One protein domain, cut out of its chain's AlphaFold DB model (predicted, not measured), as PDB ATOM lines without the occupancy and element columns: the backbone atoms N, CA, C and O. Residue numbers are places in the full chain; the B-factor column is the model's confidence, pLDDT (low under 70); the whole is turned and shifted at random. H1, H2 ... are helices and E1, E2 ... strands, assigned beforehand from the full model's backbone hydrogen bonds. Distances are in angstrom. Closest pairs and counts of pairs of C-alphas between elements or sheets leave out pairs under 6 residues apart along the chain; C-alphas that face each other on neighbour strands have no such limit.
ATOM      1  N   CYS A 221       4.573 -22.832 -11.973       68.50
ATOM      2  CA  CYS A 221       5.688 -21.943 -11.625       68.50
ATOM      3  C   CYS A 221       7.042 -22.689 -11.564       68.50
ATOM      4  O   CYS A 221       8.026 -22.220 -12.119       68.50
ATOM      5  N   THR A 222       7.104 -23.871 -10.953       71.69
ATOM      6  CA  THR A 222       8.301 -24.726 -10.887       71.69
ATOM      7  C   THR A 222       8.687 -25.308 -12.244       71.69
ATOM      8  O   THR A 222       9.863 -25.253 -12.606       71.69
ATOM      9  N   LEU A 223       7.720 -25.839 -12.999       73.19
ATOM     10  CA  LEU A 223       7.992 -26.470 -14.291       73.19
ATOM     11  C   LEU A 223       8.547 -25.457 -15.297       73.19
ATOM     12  O   LEU A 223       9.564 -25.718 -15.942       73.19
ATOM     13  N   GLU A 224       7.928 -24.283 -15.404       74.75
ATOM     14  CA  GLU A 224       8.392 -23.243 -16.322       74.75
ATOM     15  C   GLU A 224       9.725 -22.632 -15.891       74.75
ATOM     16  O   GLU A 224      10.581 -22.361 -16.730       74.75
ATOM     17  N   MET A 225       9.967 -22.489 -14.587       78.44
ATOM     18  CA  MET A 225      11.275 -22.075 -14.073       78.44
ATOM     19  C   MET A 225      12.373 -23.081 -14.438       78.44
ATOM     20  O   MET A 225      13.479 -22.689 -14.820       78.44
ATOM     21  N   LEU A 226      12.070 -24.381 -14.376       79.38
ATOM     22  CA  LEU A 226      12.991 -25.429 -14.802       79.38
ATOM     23  C   LEU A 226      13.225 -25.393 -16.320       79.38
ATOM     24  O   LEU A 226      14.376 -25.486 -16.758       79.38
ATOM     25  N   LYS A 227      12.164 -25.209 -17.119       81.88
ATOM     26  CA  LYS A 227      12.260 -25.030 -18.578       81.88
ATOM     27  C   LYS A 227      13.121 -23.826 -18.936       81.88
ATOM     28  O   LYS A 227      14.034 -23.968 -19.743       81.88
ATOM     29  N   ALA A 228      12.901 -22.686 -18.290       82.44
ATOM     30  CA  ALA A 228      13.686 -21.477 -18.488       82.44
ATOM     31  C   ALA A 228      15.166 -21.705 -18.160       82.44
ATOM     32  O   ALA A 228      16.045 -21.388 -18.958       82.44
ATOM     33  N   LYS A 229      15.462 -22.344 -17.020       84.94
ATOM     34  CA  LYS A 229      16.840 -22.665 -16.631       84.94
ATOM     35  C   LYS A 229      17.529 -23.572 -17.654       84.94
ATOM     36  O   LYS A 229      18.694 -23.350 -17.984       84.94
ATOM     37  N   ASN A 230      16.825 -24.588 -18.150       85.19
ATOM     38  CA  ASN A 230      17.357 -25.509 -19.153       85.19
ATOM     39  C   ASN A 230      17.529 -24.827 -20.519       85.19
ATOM     40  O   ASN A 230      18.601 -24.950 -21.105       85.19
ATOM     41  N   SER A 231      16.554 -24.024 -20.962       87.44
ATOM     42  CA  SER A 231      16.676 -23.192 -22.169       87.44
ATOM     43  C   SER A 231      17.902 -22.280 -22.081       87.44
ATOM     44  O   SER A 231      18.718 -22.258 -23.002       87.44
ATOM     45  N   PHE A 232      18.105 -21.589 -20.952       88.31
ATOM     46  CA  PHE A 232      19.272 -20.725 -20.775       88.31
ATOM     47  C   PHE A 232      20.587 -21.508 -20.862       88.31
ATOM     48  O   PHE A 232      21.521 -21.067 -21.533       88.31
ATOM     49  N   LYS A 233      20.674 -22.682 -20.217       86.69
ATOM     50  CA  LYS A 233      21.861 -23.549 -20.307       86.69
ATOM     51  C   LYS A 233      22.155 -23.947 -21.749       86.69
ATOM     52  O   LYS A 233      23.302 -23.833 -22.182       86.69
ATOM     53  N   ASP A 234      21.138 -24.394 -22.478       86.88
ATOM     54  CA  ASP A 234      21.272 -24.839 -23.862       86.88
ATOM     55  C   ASP A 234      21.678 -23.688 -24.781       86.88
ATOM     56  O   ASP A 234      22.596 -23.837 -25.597       86.88
ATOM     57  N   TYR A 235      21.050 -22.524 -24.601       86.75
ATOM     58  CA  TYR A 235      21.396 -21.295 -25.299       86.75
ATOM     59  C   TYR A 235      22.855 -20.918 -25.039       86.75
ATOM     60  O   TYR A 235      23.647 -20.841 -25.976       86.75
ATOM     61  N   TYR A 236      23.252 -20.774 -23.773       85.75
ATOM     62  CA  TYR A 236      24.598 -20.347 -23.401       85.75
ATOM     63  C   TYR A 236      25.669 -21.342 -23.879       85.75
ATOM     64  O   TYR A 236      26.694 -20.948 -24.439       85.75
ATOM     65  N   ALA A 237      25.416 -22.649 -23.750       84.06
ATOM     66  CA  ALA A 237      26.305 -23.692 -24.260       84.06
ATOM     67  C   ALA A 237      26.415 -23.674 -25.793       84.06
ATOM     68  O   ALA A 237      27.480 -23.948 -26.352       84.06
ATOM     69  N   LYS A 238      25.328 -23.367 -26.508       85.25
ATOM     70  CA  LYS A 238      25.342 -23.177 -27.964       85.25
ATOM     71  C   LYS A 238      26.156 -21.939 -28.349       85.25
ATOM     72  O   LYS A 238      26.993 -22.058 -29.243       85.25
ATOM     73  N   THR A 239      25.975 -20.814 -27.657       83.31
ATOM     74  CA  THR A 239      26.740 -19.576 -27.872       83.31
ATOM     75  C   THR A 239      28.240 -19.813 -27.688       83.31
ATOM     76  O   THR A 239      29.025 -19.479 -28.574       83.31
ATOM     77  N   LEU A 240      28.634 -20.506 -26.611       81.88
ATOM     78  CA  LEU A 240      30.025 -20.911 -26.371       81.88
ATOM     79  C   LEU A 240      30.574 -21.813 -27.488       81.88
ATOM     80  O   LEU A 240      31.649 -21.544 -28.018       81.88
ATOM     81  N   ARG A 241      29.837 -22.867 -27.884       84.06
ATOM     82  CA  ARG A 241      30.266 -23.807 -28.942       84.06
ATOM     83  C   ARG A 241      30.459 -23.136 -30.297       84.06
ATOM     84  O   ARG A 241      31.354 -23.518 -31.044       84.06
ATOM     85  N   LYS A 242      29.610 -22.164 -30.623       83.75
ATOM     86  CA  LYS A 242      29.675 -21.421 -31.884       83.75
ATOM     87  C   LYS A 242      30.634 -20.232 -31.851       83.75
ATOM     88  O   LYS A 242      30.814 -19.593 -32.883       83.75
ATOM     89  N   ASN A 243      31.241 -19.936 -30.697       78.19
ATOM     90  CA  ASN A 243      32.038 -18.729 -30.476       78.19
ATOM     91  C   ASN A 243      31.264 -17.441 -30.844       78.19
ATOM     92  O   ASN A 243      31.830 -16.473 -31.355       78.19
ATOM     93  N   GLU A 244      29.946 -17.464 -30.628       81.81
ATOM     94  CA  GLU A 244      29.065 -16.307 -30.784       81.81
ATOM     95  C   GLU A 244      29.212 -15.400 -29.552       81.81
ATOM     96  O   GLU A 244      29.515 -15.865 -28.450       81.81
ATOM     97  N   ARG A 245      29.020 -14.087 -29.722       78.38
ATOM     98  CA  ARG A 245      29.133 -13.139 -28.606       78.38
ATOM     99  C   ARG A 245      27.874 -13.177 -27.746       78.38
ATOM    100  O   ARG A 245      26.775 -13.083 -28.284       78.38
ATOM    101  N   PHE A 246      28.041 -13.205 -26.426       81.12
ATOM    102  CA  PHE A 246      26.961 -12.986 -25.460       81.12
ATOM    103  C   PHE A 246      27.209 -11.647 -24.762       81.12
ATOM    104  O   PHE A 246      27.862 -11.581 -23.718       81.12
ATOM    105  N   VAL A 247      26.768 -10.548 -25.373       80.38
ATOM    106  CA  VAL A 247      27.090  -9.200 -24.884       80.38
ATOM    107  C   VAL A 247      26.045  -8.740 -23.878       80.38
ATOM    108  O   VAL A 247      24.855  -8.701 -24.182       80.38
ATOM    109  N   ILE A 248      26.498  -8.328 -22.694       79.56
ATOM    110  CA  ILE A 248      25.657  -7.610 -21.732       79.56
ATOM    111  C   ILE A 248      26.035  -6.135 -21.688       79.56
ATOM    112  O   ILE A 248      27.218  -5.815 -21.676       79.56
ATOM    113  N   ASN A 249      25.034  -5.266 -21.604       73.81
ATOM    114  CA  ASN A 249      25.123  -3.826 -21.414       73.81
ATOM    115  C   ASN A 249      24.447  -3.466 -20.090       73.81
ATOM    116  O   ASN A 249      23.224  -3.406 -20.008       73.81
ATOM    117  N   PHE A 250      25.236  -3.206 -19.054       69.62
ATOM    118  CA  PHE A 250      24.708  -2.872 -17.729       69.62
ATOM    119  C   PHE A 250      25.023  -1.423 -17.359       69.62
ATOM    120  O   PHE A 250      26.090  -0.916 -17.739       69.62
ATOM    121  N   PRO A 251      24.148  -0.751 -16.588       58.31
ATOM    122  CA  PRO A 251      24.430   0.590 -16.106       58.31
ATOM    123  C   PRO A 251      25.701   0.598 -15.262       58.31
ATOM    124  O   PRO A 251      25.818  -0.086 -14.246       58.31
ATOM    125  N   SER A 252      26.669   1.407 -15.674       58.72
ATOM    126  CA  SER A 252      27.799   1.775 -14.833       58.72
ATOM    127  C   SER A 252      27.611   3.220 -14.402       58.72
ATOM    128  O   SER A 252      27.766   4.143 -15.200       58.72
ATOM    129  N   GLY A 253      27.218   3.407 -13.140       51.31
ATOM    130  CA  GLY A 253      27.156   4.727 -12.526       51.31
ATOM    131  C   GLY A 253      28.565   5.300 -12.461       51.31
ATOM    132  O   GLY A 253      29.412   4.783 -11.730       51.31
ATOM    133  N   LYS A 254      28.840   6.336 -13.252       50.50
ATOM    134  CA  LYS A 254      30.095   7.067 -13.119       50.50
ATOM    135  C   LYS A 254      29.947   8.099 -12.005       50.50
ATOM    136  O   LYS A 254      28.946   8.801 -11.917       50.50
ATOM    137  N   HIS A 255      30.948   8.180 -11.139       49.72
ATOM    138  CA  HIS A 255      30.967   9.125 -10.028       49.72
ATOM    139  C   HIS A 255      32.124  10.102 -10.226       49.72
ATOM    140  O   HIS A 255      33.193   9.728 -10.713       49.72
ATOM    141  N   CYS A 256      31.923  11.358  -9.838       50.38
ATOM    142  CA  CYS A 256      33.046  12.264  -9.652       50.38
ATOM    143  C   CYS A 256      33.868  11.804  -8.439       50.38
ATOM    144  O   CYS A 256      33.295  11.405  -7.428       50.38
ATOM    145  N   GLU A 257      35.203  11.868  -8.523       44.88
ATOM    146  CA  GLU A 257      36.102  11.576  -7.385       44.88
ATOM    147  C   GLU A 257      35.877  12.506  -6.185       44.88
ATOM    148  O   GLU A 257      36.243  12.169  -5.062       44.88
ATOM    149  N   LYS A 258      35.311  13.690  -6.435       56.88
ATOM    150  CA  LYS A 258      35.135  14.791  -5.484       56.88
ATOM    151  C   LYS A 258      33.732  15.381  -5.617       56.88
ATOM    152  O   LYS A 258      33.051  15.134  -6.616       56.88
ATOM    153  N   ASP A 259      33.330  16.200  -4.644       63.56
ATOM    154  CA  ASP A 259      32.121  17.021  -4.737       63.56
ATOM    155  C   ASP A 259      32.094  17.775  -6.070       63.56
ATOM    156  O   ASP A 259      32.985  18.572  -6.370       63.56
ATOM    157  N   CYS A 260      31.071  17.511  -6.886       69.38
ATOM    158  CA  CYS A 260      30.915  18.183  -8.168       69.38
ATOM    159  C   CYS A 260      30.853  19.704  -7.949       69.38
ATOM    160  O   CYS A 260      30.023  20.149  -7.148       69.38
ATOM    161  N   PRO A 261      31.649  20.527  -8.656       73.00
ATOM    162  CA  PRO A 261      31.538  21.979  -8.532       73.00
ATOM    163  C   PRO A 261      30.205  22.507  -9.085       73.00
ATOM    164  O   PRO A 261      29.727  23.540  -8.627       73.00
ATOM    165  N   TYR A 262      29.572  21.779 -10.012       79.25
ATOM    166  CA  TYR A 262      28.372  22.237 -10.711       79.25
ATOM    167  C   TYR A 262      27.071  21.633 -10.180       79.25
ATOM    168  O   TYR A 262      26.098  22.363 -10.059       79.25
ATOM    169  N   PHE A 263      27.015  20.339  -9.847       77.50
ATOM    170  CA  PHE A 263      25.789  19.672  -9.381       77.50
ATOM    171  C   PHE A 263      25.650  19.687  -7.857       77.50
ATOM    172  O   PHE A 263      26.633  19.570  -7.127       77.50
ATOM    173  N   LYS A 264      24.409  19.814  -7.371       76.31
ATOM    174  CA  LYS A 264      24.051  19.767  -5.943       76.31
ATOM    175  C   LYS A 264      24.203  18.366  -5.350       76.31
ATOM    176  O   LYS A 264      24.457  18.248  -4.157       76.31
ATOM    177  N   THR A 265      24.067  17.320  -6.159       64.62
ATOM    178  CA  THR A 265      24.243  15.925  -5.743       64.62
ATOM    179  C   THR A 265      25.664  15.441  -6.070       64.62
ATOM    180  O   THR A 265      26.267  15.855  -7.058       64.62
ATOM    181  N   VAL A 266      26.217  14.533  -5.250       51.81
ATOM    182  CA  VAL A 266      27.558  13.918  -5.454       51.81
ATOM    183  C   VAL A 266      27.594  13.033  -6.720       51.81
ATOM    184  O   VAL A 266      28.645  12.598  -7.189       51.81
ATOM    185  N   ARG A 267      26.427  12.764  -7.314       53.59
ATOM    186  CA  ARG A 267      26.287  12.041  -8.577       53.59
ATOM    187  C   ARG A 267      26.358  13.047  -9.724       53.59
ATOM    188  O   ARG A 267      25.371  13.699 -10.043       53.59
ATOM    189  N   CYS A 268      27.527  13.149 -10.353       51.12
ATOM    190  CA  CYS A 268      27.700  13.799 -11.652       51.12
ATOM    191  C   CYS A 268      26.973  12.980 -12.728       51.12
ATOM    192  O   CYS A 268      27.596  12.239 -13.473       51.12
ATOM    193  N   LEU A 269      25.648  13.101 -12.738       51.53
ATOM    194  CA  LEU A 269      24.674  12.412 -13.575       51.53
ATOM    195  C   LEU A 269      24.667  10.877 -13.574       51.53
ATOM    196  O   LEU A 269      25.666  10.191 -13.776       51.53
ATOM    197  N   ASN A 270      23.433  10.370 -13.551       45.69
ATOM    198  CA  ASN A 270      22.983   9.182 -14.275       45.69
ATOM    199  C   ASN A 270      23.213   9.348 -15.794       45.69
ATOM    200  O   ASN A 270      22.296   9.267 -16.608       45.69
ATOM    201  N   ALA A 271      24.459   9.551 -16.224       41.25
ATOM    202  CA  ALA A 271      24.843   8.989 -17.500       41.25
ATOM    203  C   ALA A 271      24.787   7.480 -17.260       41.25
ATOM    204  O   ALA A 271      25.701   6.929 -16.645       41.25
ATOM    205  N   MET A 272      23.705   6.809 -17.669       44.69
ATOM    206  CA  MET A 272      23.770   5.368 -17.892       44.69
ATOM    207  C   MET A 272      24.811   5.153 -18.991       44.69
ATOM    208  O   MET A 272      24.491   4.989 -20.160       44.69
ATOM    209  N   THR A 273      26.095   5.225 -18.645       49.25
ATOM    210  CA  THR A 273      27.110   4.644 -19.496       49.25
ATOM    211  C   THR A 273      26.929   3.154 -19.324       49.25
ATOM    212  O   THR A 273      27.152   2.612 -18.238       49.25
ATOM    213  N   CYS A 274      26.424   2.508 -20.365       51.03
ATOM    214  CA  CYS A 274      26.395   1.065 -20.417       51.03
ATOM    215  C   CYS A 274      27.836   0.606 -20.566       51.03
ATOM    216  O   CYS A 274      28.522   0.966 -21.522       51.03
ATOM    217  N   SER A 275      28.314  -0.154 -19.593       60.91
ATOM    218  CA  SER A 275      29.528  -0.916 -19.816       60.91
ATOM    219  C   SER A 275      29.137  -2.225 -20.464       60.91
ATOM    220  O   SER A 275      28.174  -2.865 -20.043       60.91
ATOM    221  N   SER A 276      29.883  -2.593 -21.498       69.06
ATOM    222  CA  SER A 276      29.655  -3.823 -22.233       69.06
ATOM    223  C   SER A 276      30.780  -4.809 -21.985       69.06
ATOM    224  O   SER A 276      31.951  -4.431 -22.080       69.06
ATOM    225  N   PHE A 277      30.467  -6.075 -21.741       75.94
ATOM    226  CA  PHE A 277      31.450  -7.130 -21.963       75.94
ATOM    227  C   PHE A 277      30.774  -8.432 -22.384       75.94
ATOM    228  O   PHE A 277      29.595  -8.659 -22.117       75.94
ATOM    229  N   ASP A 278      31.539  -9.263 -23.085       80.19
ATOM    230  CA  ASP A 278      31.088 -10.550 -23.598       80.19
ATOM    231  C   ASP A 278      31.201 -11.622 -22.503       80.19
ATOM    232  O   ASP A 278      32.307 -11.955 -22.057       80.19
ATOM    233  N   LEU A 279      30.058 -12.139 -22.046       80.69
ATOM    234  CA  LEU A 279      30.000 -13.196 -21.039       80.69
ATOM    235  C   LEU A 279      30.619 -14.487 -21.555       80.69
ATOM    236  O   LEU A 279      31.423 -15.082 -20.841       80.69
ATOM    237  N   ALA A 280      30.314 -14.868 -22.798       74.94
ATOM    238  CA  ALA A 280      30.792 -16.109 -23.400       74.94
ATOM    239  C   ALA A 280      32.326 -16.119 -23.520       74.94
ATOM    240  O   ALA A 280      32.975 -17.153 -23.359       74.94
ATOM    241  N   CYS A 281      32.933 -14.945 -23.714       77.62
ATOM    242  CA  CYS A 281      34.384 -14.810 -23.729       77.62
ATOM    243  C   CYS A 281      35.018 -15.078 -22.350       77.62
ATOM    244  O   CYS A 281      36.079 -15.704 -22.279       77.62
ATOM    245  N   ARG A 282      34.370 -14.620 -21.266       79.00
ATOM    246  CA  ARG A 282      34.955 -14.546 -19.917       79.00
ATOM    247  C   ARG A 282      34.549 -15.691 -18.987       79.00
ATOM    248  O   ARG A 282      35.387 -16.165 -18.232       79.00
ATOM    249  N   PHE A 283      33.299 -16.132 -19.033       82.19
ATOM    250  CA  PHE A 283      32.717 -17.105 -18.110       82.19
ATOM    251  C   PHE A 283      32.353 -18.382 -18.874       82.19
ATOM    252  O   PHE A 283      31.273 -18.484 -19.455       82.19
ATOM    253  N   ARG A 284      33.283 -19.342 -18.921       73.00
ATOM    254  CA  ARG A 284      33.204 -20.512 -19.820       73.00
ATOM    255  C   ARG A 284      32.743 -21.803 -19.149       73.00
ATOM    256  O   ARG A 284      32.354 -22.729 -19.855       73.00
ATOM    257  N   SER A 285      32.783 -21.882 -17.822       71.56
ATOM    258  CA  SER A 285      32.432 -23.093 -17.076       71.56
ATOM    259  C   SER A 285      31.370 -22.825 -16.013       71.56
ATOM    260  O   SER A 285      31.397 -21.811 -15.310       71.56
ATOM    261  N   ILE A 286      30.432 -23.768 -15.903       67.50
ATOM    262  CA  ILE A 286      29.536 -23.881 -14.751       67.50
ATOM    263  C   ILE A 286      30.377 -24.408 -13.594       67.50
ATOM    264  O   ILE A 286      31.094 -25.399 -13.753       67.50
ATOM    265  N   VAL A 287      30.293 -23.758 -12.441       67.62
ATOM    266  CA  VAL A 287      30.976 -24.204 -11.226       67.62
ATOM    267  C   VAL A 287      29.908 -24.321 -10.160       67.62
ATOM    268  O   VAL A 287      29.481 -23.292  -9.652       67.62
ATOM    269  N   ASP A 288      29.449 -25.531  -9.833       54.12
ATOM    270  CA  ASP A 288      28.345 -25.661  -8.882       54.12
ATOM    271  C   ASP A 288      28.610 -26.572  -7.683       54.12
ATOM    272  O   ASP A 288      28.704 -27.792  -7.787       54.12
ATOM    273  N   ALA A 289      28.621 -25.900  -6.528       47.19
ATOM    274  CA  ALA A 289      28.005 -26.327  -5.275       47.19
ATOM    275  C   ALA A 289      26.932 -25.304  -4.796       47.19
ATOM    276  O   ALA A 289      26.405 -25.453  -3.701       47.19
ATOM    277  N   GLU A 290      26.598 -24.267  -5.591       55.09
ATOM    278  CA  GLU A 290      25.705 -23.149  -5.203       55.09
ATOM    279  C   GLU A 290      24.482 -22.982  -6.141       55.09
ATOM    280  O   GLU A 290      23.759 -21.991  -6.036       55.09
ATOM    281  N   CYS A 291      24.218 -23.945  -7.038       59.22
ATOM    282  CA  CYS A 291      23.047 -23.964  -7.924       59.22
ATOM    283  C   CYS A 291      21.775 -24.055  -7.084       59.22
ATOM    284  O   CYS A 291      21.460 -25.117  -6.543       59.22
ATOM    285  N   THR A 292      21.023 -22.967  -6.988       69.12
ATOM    286  CA  THR A 292      19.683 -23.002  -6.402       69.12
ATOM    287  C   THR A 292      18.638 -23.325  -7.471       69.12
ATOM    288  O   THR A 292      18.909 -23.344  -8.678       69.12
ATOM    289  N   ASP A 293      17.404 -23.579  -7.038       66.94
ATOM    290  CA  ASP A 293      16.278 -23.804  -7.953       66.94
ATOM    291  C   ASP A 293      16.008 -22.610  -8.884       66.94
ATOM    292  O   ASP A 293      15.392 -22.778  -9.934       66.94
ATOM    293  N   ASP A 294      16.468 -21.417  -8.514       75.12
ATOM    294  CA  ASP A 294      16.205 -20.148  -9.187       75.12
ATOM    295  C   ASP A 294      17.469 -19.458  -9.724       75.12
ATOM    296  O   ASP A 294      17.390 -18.312 -10.164       75.12
ATOM    297  N   SER A 295      18.639 -20.113  -9.728       84.88
ATOM    298  CA  SER A 295      19.847 -19.499 -10.290       84.88
ATOM    299  C   SER A 295      20.879 -20.473 -10.867       84.88
ATOM    300  O   SER A 295      20.869 -21.672 -10.597       84.88
ATOM    301  N   LEU A 296      21.770 -19.937 -11.705       87.06
ATOM    302  CA  LEU A 296      22.959 -20.596 -12.246       87.06
ATOM    303  C   LEU A 296      24.189 -19.741 -11.966       87.06
ATOM    304  O   LEU A 296      24.144 -18.528 -12.174       87.06
ATOM    305  N   VAL A 297      25.298 -20.357 -11.556       86.56
ATOM    306  CA  VAL A 297      26.556 -19.647 -11.288       86.56
ATOM    307  C   VAL A 297      27.665 -20.162 -12.205       86.56
ATOM    308  O   VAL A 297      27.939 -21.356 -12.297       86.56
ATOM    309  N   TYR A 298      28.316 -19.231 -12.896       86.44
ATOM    310  CA  TYR A 298      29.467 -19.496 -13.755       86.44
ATOM    311  C   TYR A 298      30.704 -18.820 -13.180       86.44
ATOM    312  O   TYR A 298      30.600 -17.773 -12.533       86.44
ATOM    313  N   ALA A 299      31.879 -19.384 -13.457       84.81
ATOM    314  CA  ALA A 299      33.148 -18.771 -13.090       84.81
ATOM    315  C   ALA A 299      34.080 -18.581 -14.291       84.81
ATOM    316  O   ALA A 299      33.962 -19.258 -15.315       84.81
ATOM    317  N   ASP A 300      34.997 -17.624 -14.164       83.31
ATOM    318  CA  ASP A 300      36.146 -17.504 -15.059       83.31
ATOM    319  C   ASP A 300      37.360 -18.284 -14.522       83.31
ATOM    320  O   ASP A 300      37.364 -18.769 -13.391       83.31
ATOM    321  N   GLU A 301      38.418 -18.390 -15.331       79.25
ATOM    322  CA  GLU A 301      39.666 -19.090 -14.970       79.25
ATOM    323  C   GLU A 301      40.358 -18.508 -13.722       79.25
ATOM    324  O   GLU A 301      41.201 -19.162 -13.114       79.25
ATOM    325  N   LYS A 302      40.007 -17.277 -13.327       81.88
ATOM    326  CA  LYS A 302      40.547 -16.582 -12.152       81.88
ATOM    327  C   LYS A 302      39.640 -16.718 -10.924       81.88
ATOM    328  O   LYS A 302      39.922 -16.103  -9.899       81.88
ATOM    329  N   GLY A 303      38.554 -17.487 -11.022       81.38
ATOM    330  CA  GLY A 303      37.597 -17.707  -9.940       81.38
ATOM    331  C   GLY A 303      36.609 -16.559  -9.717       81.38
ATOM    332  O   GLY A 303      35.889 -16.574  -8.718       81.38
ATOM    333  N   ASN A 304      36.530 -15.566 -10.613       83.94
ATOM    334  CA  ASN A 304      35.454 -14.577 -10.536       83.94
ATOM    335  C   ASN A 304      34.132 -15.271 -10.865       83.94
ATOM    336  O   ASN A 304      34.081 -16.034 -11.823       83.94
ATOM    337  N   LYS A 305      33.068 -14.974 -10.113       87.44
ATOM    338  CA  LYS A 305      31.737 -15.569 -10.300       87.44
ATOM    339  C   LYS A 305      30.756 -14.593 -10.954       87.44
ATOM    340  O   LYS A 305      30.802 -13.386 -10.694       87.44
ATOM    341  N   ILE A 306      29.834 -15.128 -11.746       87.38
ATOM    342  CA  ILE A 306      28.628 -14.443 -12.219       87.38
ATOM    343  C   ILE A 306      27.412 -15.343 -11.997       87.38
ATOM    344  O   ILE A 306      27.479 -16.547 -12.239       87.38
ATOM    345  N   ARG A 307      26.310 -14.759 -11.527       89.25
ATOM    346  CA  ARG A 307      25.035 -15.444 -11.310       89.25
ATOM    347  C   ARG A 307      24.012 -15.016 -12.358       89.25
ATOM    348  O   ARG A 307      23.852 -13.825 -12.613       89.25
ATOM    349  N   PHE A 308      23.276 -15.979 -12.888       89.25
ATOM    350  CA  PHE A 308      22.049 -15.782 -13.652       89.25
ATOM    351  C   PHE A 308      20.884 -16.241 -12.779       89.25
ATOM    352  O   PHE A 308      20.756 -17.430 -12.510       89.25
ATOM    353  N   ALA A 309      20.102 -15.298 -12.267       87.88
ATOM    354  CA  ALA A 309      18.933 -15.559 -11.439       87.88
ATOM    355  C   ALA A 309      17.661 -15.465 -12.286       87.88
ATOM    356  O   ALA A 309      17.568 -14.628 -13.181       87.88
ATOM    357  N   PHE A 310      16.676 -16.297 -11.981       85.56
ATOM    358  CA  PHE A 310      15.408 -16.384 -12.690       85.56
ATOM    359  C   PHE A 310      14.279 -16.142 -11.685       85.56
ATOM    360  O   PHE A 310      14.324 -16.646 -10.563       85.56
ATOM    361  N   SER A 311      13.263 -15.373 -12.061       78.12
ATOM    362  CA  SER A 311      12.079 -15.152 -11.226       78.12
ATOM    363  C   SER A 311      10.836 -14.932 -12.079       78.12
ATOM    364  O   SER A 311      10.948 -14.484 -13.213       78.12
ATOM    365  N   VAL A 312       9.643 -15.209 -11.542       73.69
ATOM    366  CA  VAL A 312       8.378 -14.832 -12.197       73.69
ATOM    367  C   VAL A 312       8.209 -13.319 -12.061       73.69
ATOM    368  O   VAL A 312       8.039 -12.809 -10.951       73.69
ATOM    369  N   GLY A 313       8.350 -12.600 -13.177       70.94
ATOM    370  CA  GLY A 313       8.532 -11.146 -13.185       70.94
ATOM    371  C   GLY A 313       9.774 -10.666 -12.413       70.94
ATOM    372  O   GLY A 313      10.535 -11.442 -11.828       70.94
ATOM    373  N   LEU A 314      10.000  -9.351 -12.397       67.62
ATOM    374  CA  LEU A 314      11.017  -8.726 -11.548       67.62
ATOM    375  C   LEU A 314      10.411  -8.361 -10.187       67.62
ATOM    376  O   LEU A 314       9.845  -7.281 -10.013       67.62
ATOM    377  N   SER A 315      10.526  -9.238  -9.190       53.22
ATOM    378  CA  SER A 315      10.082  -8.884  -7.838       53.22
ATOM    379  C   SER A 315      11.082  -7.941  -7.153       53.22
ATOM    380  O   SER A 315      12.292  -8.174  -7.144       53.22
ATOM    381  N   ARG A 316      10.569  -6.872  -6.524       42.72
ATOM    382  CA  ARG A 316      11.355  -5.843  -5.805       42.72
ATOM    383  C   ARG A 316      12.075  -6.355  -4.539       42.72
ATOM    384  O   ARG A 316      12.738  -5.571  -3.869       42.72
ATOM    385  N   GLY A 317      11.934  -7.638  -4.194       44.19
ATOM    386  CA  GLY A 317      12.409  -8.230  -2.937       44.19
ATOM    387  C   GLY A 317      13.616  -9.170  -3.044       44.19
ATOM    388  O   GLY A 317      13.995  -9.752  -2.029       44.19
ATOM    389  N   TYR A 318      14.216  -9.363  -4.226       57.38
ATOM    390  CA  TYR A 318      15.451 -10.150  -4.341       57.38
ATOM    391  C   TYR A 318      16.643  -9.349  -3.803       57.38
ATOM    392  O   TYR A 318      17.070  -8.367  -4.405       57.38
ATOM    393  N   ILE A 319      17.185  -9.780  -2.663       57.44
ATOM    394  CA  ILE A 319      18.402  -9.224  -2.068       57.44
ATOM    395  C   ILE A 319      19.515 -10.260  -2.236       57.44
ATOM    396  O   ILE A 319      19.478 -11.322  -1.619       57.44
ATOM    397  N   PHE A 320      20.505  -9.952  -3.076       69.56
ATOM    398  CA  PHE A 320      21.720 -10.756  -3.236       69.56
ATOM    399  C   PHE A 320      22.844 -10.160  -2.375       69.56
ATOM    400  O   PHE A 320      23.517  -9.215  -2.794       69.56
ATOM    401  N   ASP A 321      23.037 -10.692  -1.166       66.12
ATOM    402  CA  ASP A 321      23.995 -10.158  -0.175       66.12
ATOM    403  C   ASP A 321      25.459 -10.597  -0.424       66.12
ATOM    404  O   ASP A 321      26.420 -10.050   0.111       66.12
ATOM    405  N   ASP A 322      25.674 -11.563  -1.315       71.31
ATOM    406  CA  ASP A 322      26.971 -12.225  -1.520       71.31
ATOM    407  C   ASP A 322      27.959 -11.491  -2.445       71.31
ATOM    408  O   ASP A 322      28.996 -12.039  -2.819       71.31
ATOM    409  N   LYS A 323      27.688 -10.229  -2.800       79.56
ATOM    410  CA  LYS A 323      28.505  -9.393  -3.711       79.56
ATOM    411  C   LYS A 323      28.746 -10.000  -5.106       79.56
ATOM    412  O   LYS A 323      29.448  -9.376  -5.909       79.56
ATOM    413  N   ILE A 324      28.171 -11.160  -5.436       85.50
ATOM    414  CA  ILE A 324      28.311 -11.793  -6.749       85.50
ATOM    415  C   ILE A 324      27.541 -10.953  -7.769       85.50
ATOM    416  O   ILE A 324      26.393 -10.556  -7.536       85.50
ATOM    417  N   ARG A 325      28.174 -10.676  -8.917       85.38
ATOM    418  CA  ARG A 325      27.512 -10.012 -10.049       85.38
ATOM    419  C   ARG A 325      26.361 -10.887 -10.512       85.38
ATOM    420  O   ARG A 325      26.599 -12.013 -10.935       85.38
ATOM    421  N   THR A 326      25.139 -10.380 -10.417       86.56
ATOM    422  CA  THR A 326      23.933 -11.162 -10.685       86.56
ATOM    423  C   THR A 326      23.095 -10.500 -11.766       86.56
ATOM    424  O   THR A 326      22.731  -9.334 -11.640       86.56
ATOM    425  N   ILE A 327      22.798 -11.238 -12.829       88.06
ATOM    426  CA  ILE A 327      21.824 -10.867 -13.856       88.06
ATOM    427  C   ILE A 327      20.528 -11.568 -13.484       88.06
ATOM    428  O   ILE A 327      20.499 -12.793 -13.424       88.06
ATOM    429  N   GLN A 328      19.484 -10.807 -13.188       87.19
ATOM    430  CA  GLN A 328      18.167 -11.344 -12.871       87.19
ATOM    431  C   GLN A 328      17.260 -11.219 -14.093       87.19
ATOM    432  O   GLN A 328      17.070 -10.114 -14.593       87.19
ATOM    433  N   PHE A 329      16.681 -12.336 -14.522       87.12
ATOM    434  CA  PHE A 329      15.660 -12.410 -15.559       87.12
ATOM    435  C   PHE A 329      14.278 -12.556 -14.918       87.12
ATOM    436  O   PHE A 329      14.001 -13.543 -14.235       87.12
ATOM    437  N   GLY A 330      13.419 -11.567 -15.142       83.31
ATOM    438  CA  GLY A 330      11.989 -11.637 -14.895       83.31
ATOM    439  C   GLY A 330      11.312 -12.349 -16.058       83.31
ATOM    440  O   GLY A 330      11.326 -11.869 -17.184       83.31
ATOM    441  N   LEU A 331      10.752 -13.519 -15.791       80.00
ATOM    442  CA  LEU A 331      10.123 -14.356 -16.796       80.00
ATOM    443  C   LEU A 331       8.636 -14.038 -16.885       80.00
ATOM    444  O   LEU A 331       7.939 -14.004 -15.865       80.00
ATOM    445  N   ASN A 332       8.160 -13.870 -18.116       73.75
ATOM    446  CA  ASN A 332       6.748 -13.957 -18.437       73.75
ATOM    447  C   ASN A 332       6.453 -15.397 -18.847       73.75
ATOM    448  O   ASN A 332       6.819 -15.838 -19.931       73.75
ATOM    449  N   LEU A 333       5.809 -16.146 -17.962       67.50
ATOM    450  CA  LEU A 333       5.558 -17.559 -18.214       67.50
ATOM    451  C   LEU A 333       4.454 -17.788 -19.275       67.50
ATOM    452  O   LEU A 333       4.293 -18.907 -19.735       67.50
ATOM    453  N   ASN A 334       3.709 -16.755 -19.697       57.81
ATOM    454  CA  ASN A 334       2.535 -16.917 -20.568       57.81
ATOM    455  C   ASN A 334       2.862 -17.034 -22.065       57.81
ATOM    456  O   ASN A 334       2.016 -17.478 -22.834       57.81
ATOM    457  N   ASN A 335       4.044 -16.600 -22.511       64.31
ATOM    458  CA  ASN A 335       4.374 -16.534 -23.941       64.31
ATOM    459  C   ASN A 335       5.435 -17.554 -24.382       64.31
ATOM    460  O   ASN A 335       5.680 -17.671 -25.580       64.31
ATOM    461  N   GLY A 336       6.060 -18.281 -23.447       64.38
ATOM    462  CA  GLY A 336       7.116 -19.256 -23.738       64.38
ATOM    463  C   GLY A 336       8.362 -18.664 -24.410       64.38
ATOM    464  O   GLY A 336       9.186 -19.420 -24.915       64.38
ATOM    465  N   ILE A 337       8.494 -17.334 -24.444       71.62
ATOM    466  CA  ILE A 337       9.620 -16.625 -25.051       71.62
ATOM    467  C   ILE A 337      10.526 -16.160 -23.923       71.62
ATOM    468  O   ILE A 337      10.117 -15.373 -23.065       71.62
ATOM    469  N   PHE A 338      11.776 -16.614 -23.935       82.38
ATOM    470  CA  PHE A 338      12.730 -16.204 -22.917       82.38
ATOM    471  C   PHE A 338      13.546 -14.976 -23.339       82.38
ATOM    472  O   PHE A 338      13.941 -14.877 -24.504       82.38
ATOM    473  N   PRO A 339      13.909 -14.080 -22.397       76.31
ATOM    474  CA  PRO A 339      14.651 -12.854 -22.701       76.31
ATOM    475  C   PRO A 339      16.027 -13.053 -23.346       76.31
ATOM    476  O   PRO A 339      16.670 -12.076 -23.686       76.31
ATOM    477  N   TRP A 340      16.547 -14.273 -23.461       79.69
ATOM    478  CA  TRP A 340      17.841 -14.556 -24.095       79.69
ATOM    479  C   TRP A 340      17.710 -15.187 -25.486       79.69
ATOM    480  O   TRP A 340      18.711 -15.289 -26.185       79.69
ATOM    481  N   GLU A 341      16.517 -15.607 -25.912       73.56
ATOM    482  CA  GLU A 341      16.327 -16.332 -27.179       73.56
ATOM    483  C   GLU A 341      16.196 -15.418 -28.407       73.56
ATOM    484  O   GLU A 341      16.189 -15.905 -29.540       73.56
ATOM    485  N   GLU A 342      16.154 -14.097 -28.217       65.38
ATOM    486  CA  GLU A 342      16.106 -13.155 -29.334       65.38
ATOM    487  C   GLU A 342      17.434 -13.133 -30.137       65.38
ATOM    488  O   GLU A 342      18.534 -13.125 -29.565       65.38
ATOM    489  N   PRO A 343      17.377 -13.120 -31.484       51.59
ATOM    490  CA  PRO A 343      18.569 -13.056 -32.326       51.59
ATOM    491  C   PRO A 343      19.362 -11.760 -32.095       51.59
ATOM    492  O   PRO A 343      18.790 -10.675 -32.077       51.59
ATOM    493  N   TYR A 344      20.695 -11.858 -32.005       54.50
ATOM    494  CA  TYR A 344      21.621 -10.713 -31.869       54.50
ATOM    495  C   TYR A 344      21.519  -9.930 -30.551       54.50
ATOM    496  O   TYR A 344      21.909  -8.761 -30.484       54.50
ATOM    497  N   MET A 345      21.029 -10.581 -29.496       58.19
ATOM    498  CA  MET A 345      20.761  -9.934 -28.220       58.19
ATOM    499  C   MET A 345      21.992  -9.320 -27.559       58.19
ATOM    500  O   MET A 345      22.931  -9.994 -27.133       58.19
ATOM    501  N   ILE A 346      21.916  -8.002 -27.408       63.88
ATOM    502  CA  ILE A 346      22.636  -7.248 -26.395       63.88
ATOM    503  C   ILE A 346      21.702  -7.174 -25.189       63.88
ATOM    504  O   ILE A 346      20.705  -6.451 -25.218       63.88
ATOM    505  N   ILE A 347      22.017  -7.906 -24.123       72.44
ATOM    506  CA  ILE A 347      21.189  -7.899 -22.913       72.44
ATOM    507  C   ILE A 347      21.399  -6.579 -22.183       72.44
ATOM    508  O   ILE A 347      22.502  -6.292 -21.722       72.44
ATOM    509  N   LYS A 348      20.336  -5.792 -22.048       72.19
ATOM    510  CA  LYS A 348      20.326  -4.525 -21.313       72.19
ATOM    511  C   LYS A 348      19.260  -4.546 -20.231       72.19
ATOM    512  O   LYS A 348      18.358  -5.374 -20.265       72.19
ATOM    513  N   GLU A 349      19.380  -3.632 -19.276       72.38
ATOM    514  CA  GLU A 349      18.385  -3.506 -18.219       72.38
ATOM    515  C   GLU A 349      17.028  -3.131 -18.825       72.38
ATOM    516  O   GLU A 349      16.954  -2.292 -19.726       72.38
ATOM    517  N   SER A 350      15.967  -3.794 -18.371       68.94
ATOM    518  CA  SER A 350      14.615  -3.650 -18.912       68.94
ATOM    519  C   SER A 350      13.567  -3.975 -17.841       68.94
ATOM    520  O   SER A 350      13.894  -4.195 -16.673       68.94
ATOM    521  N   ASN A 351      12.295  -4.026 -18.237       69.06
ATOM    522  CA  ASN A 351      11.213  -4.503 -17.372       69.06
ATOM    523  C   ASN A 351      11.327  -5.994 -17.019       69.06
ATOM    524  O   ASN A 351      10.690  -6.431 -16.066       69.06
ATOM    525  N   ASP A 352      12.188  -6.730 -17.725       77.62
ATOM    526  CA  ASP A 352      12.370  -8.173 -17.576       77.62
ATOM    527  C   ASP A 352      13.812  -8.543 -17.198       77.62
ATOM    528  O   ASP A 352      14.129  -9.715 -17.025       77.62
ATOM    529  N   ILE A 353      14.725  -7.572 -17.073       82.19
ATOM    530  CA  ILE A 353      16.148  -7.831 -16.807       82.19
ATOM    531  C   ILE A 353      16.701  -6.802 -15.820       82.19
ATOM    532  O   ILE A 353      16.550  -5.603 -16.040       82.19
ATOM    533  N   ARG A 354      17.392  -7.254 -14.762       79.38
ATOM    534  CA  ARG A 354      18.089  -6.401 -13.775       79.38
ATOM    535  C   ARG A 354      19.528  -6.835 -13.549       79.38
ATOM    536  O   ARG A 354      19.833  -8.026 -13.529       79.38
ATOM    537  N   PHE A 355      20.398  -5.865 -13.289       81.69
ATOM    538  CA  PHE A 355      21.794  -6.098 -12.928       81.69
ATOM    539  C   PHE A 355      22.045  -5.753 -11.458       81.69
ATOM    540  O   PHE A 355      21.885  -4.612 -11.035       81.69
ATOM    541  N   HIS A 356      22.523  -6.722 -10.680       80.88
ATOM    542  CA  HIS A 356      22.888  -6.553  -9.273       80.88
ATOM    543  C   HIS A 356      24.395  -6.715  -9.079       80.88
ATOM    544  O   HIS A 356      25.027  -7.585  -9.678       80.88
ATOM    545  N   ASN A 357      24.992  -5.888  -8.217       78.19
ATOM    546  CA  ASN A 357      26.430  -5.904  -7.897       78.19
ATOM    547  C   ASN A 357      27.380  -5.628  -9.087       78.19
ATOM    548  O   ASN A 357      28.596  -5.811  -8.984       78.19
TER     549      ASN A 357
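Overview. This is residues 221 to 357 of the 515 residues of an uncharacterized protein of Fibrobacter sp. UWB13 (UniProt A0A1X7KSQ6). A four-strand sheet, E3 E4 E5 E7, has the long helix H1 over one face, and a small three-strand sheet, E2 E1 E6, meets it by the E7 edge. From the small sheet the hairpin E1 and E2 leads into a long loop, residues 254 to 271, which sticks out as an arm and makes the length of the domain. The printed part has 137 residues with two named helices and seven named strands, in the order H1 E1 E2 H2 E3 E4 E5 E6 E7; both sheets are mixed. The class is mixed, helices and strands, with under half of the residues, 67, in named elements. The whole is compact by its radius of gyration of the C-alphas, 16.5 A, yet elongated, spanning 53 by 34 by 31 A.

Arrangement. The larger sheet runs E3, residues 295 to 299, E4, 305 to 312, E5, 325 to 331, and E7, 353 to 356. E3 and E4 form a hairpin, with N 296 and O 308 2.8 A apart. E4 and E5 are parallel at 21 degrees, with N 309 and O 327 2.8 A apart. E5 and E7 are antiparallel at 156 degrees, with N 328 and O 354 2.8 A apart. H1, residues 221 to 242, is on this sheet at a height of 10.0 A, in two layers, helix on one face of a sheet; it lies over E4, only just slantwise to the strands at 32 degrees on the local plane. The closest C-alphas of H1 and E4 are those of Met 225 and Phe 310, 7.2 A apart. H2, residues 279 to 282, only grazes the sheet and touches H1, with residues 236 to 240 of H1 alone; the C-alphas of Leu 240 and Ala 280, the closest, are 5.7 A apart. In the smaller sheet, E1, residues 247 to 253, is the inner strand. It is antiparallel to E2, residues 272 to 278, with N 252 and O 273 2.9 A apart, and parallel to E6, residues 346 to 348, with N 249 and O 347 2.7 A apart. The closest C-alphas of E1 and E7, those of Phe 250 and Phe 355, are 6.5 A apart. Every O i to N i+4 pair of H1 is within hydrogen-bond range; H2 is too short for one.

Along the chain. H1 measures 31.4 A from C-alpha 221 at (5.688, -21.943, -11.625) to C-alpha 242. E4 measures 23.4 A, E5 19.2 A, E1 18.6 A, E2 18.4 A, E3 13.6 A, E7 10.2 A, E6 6.2 A and H2 5.3 A. E7 ends at C-alpha 356, (22.888, -6.553, -9.273).

Size, cuts and confidence. The two C-alphas farthest apart, those of Leu 223 and Pro 261, are 54.2 A apart. The printed part has no cut. The links E1 to E2, H2 to E3, E4 to E5 and E5 to E6 are long. The mean pLDDT of the printed part is 72.3, and 51 residues are under 70, among them residues 250 to 260 and 265 to 276.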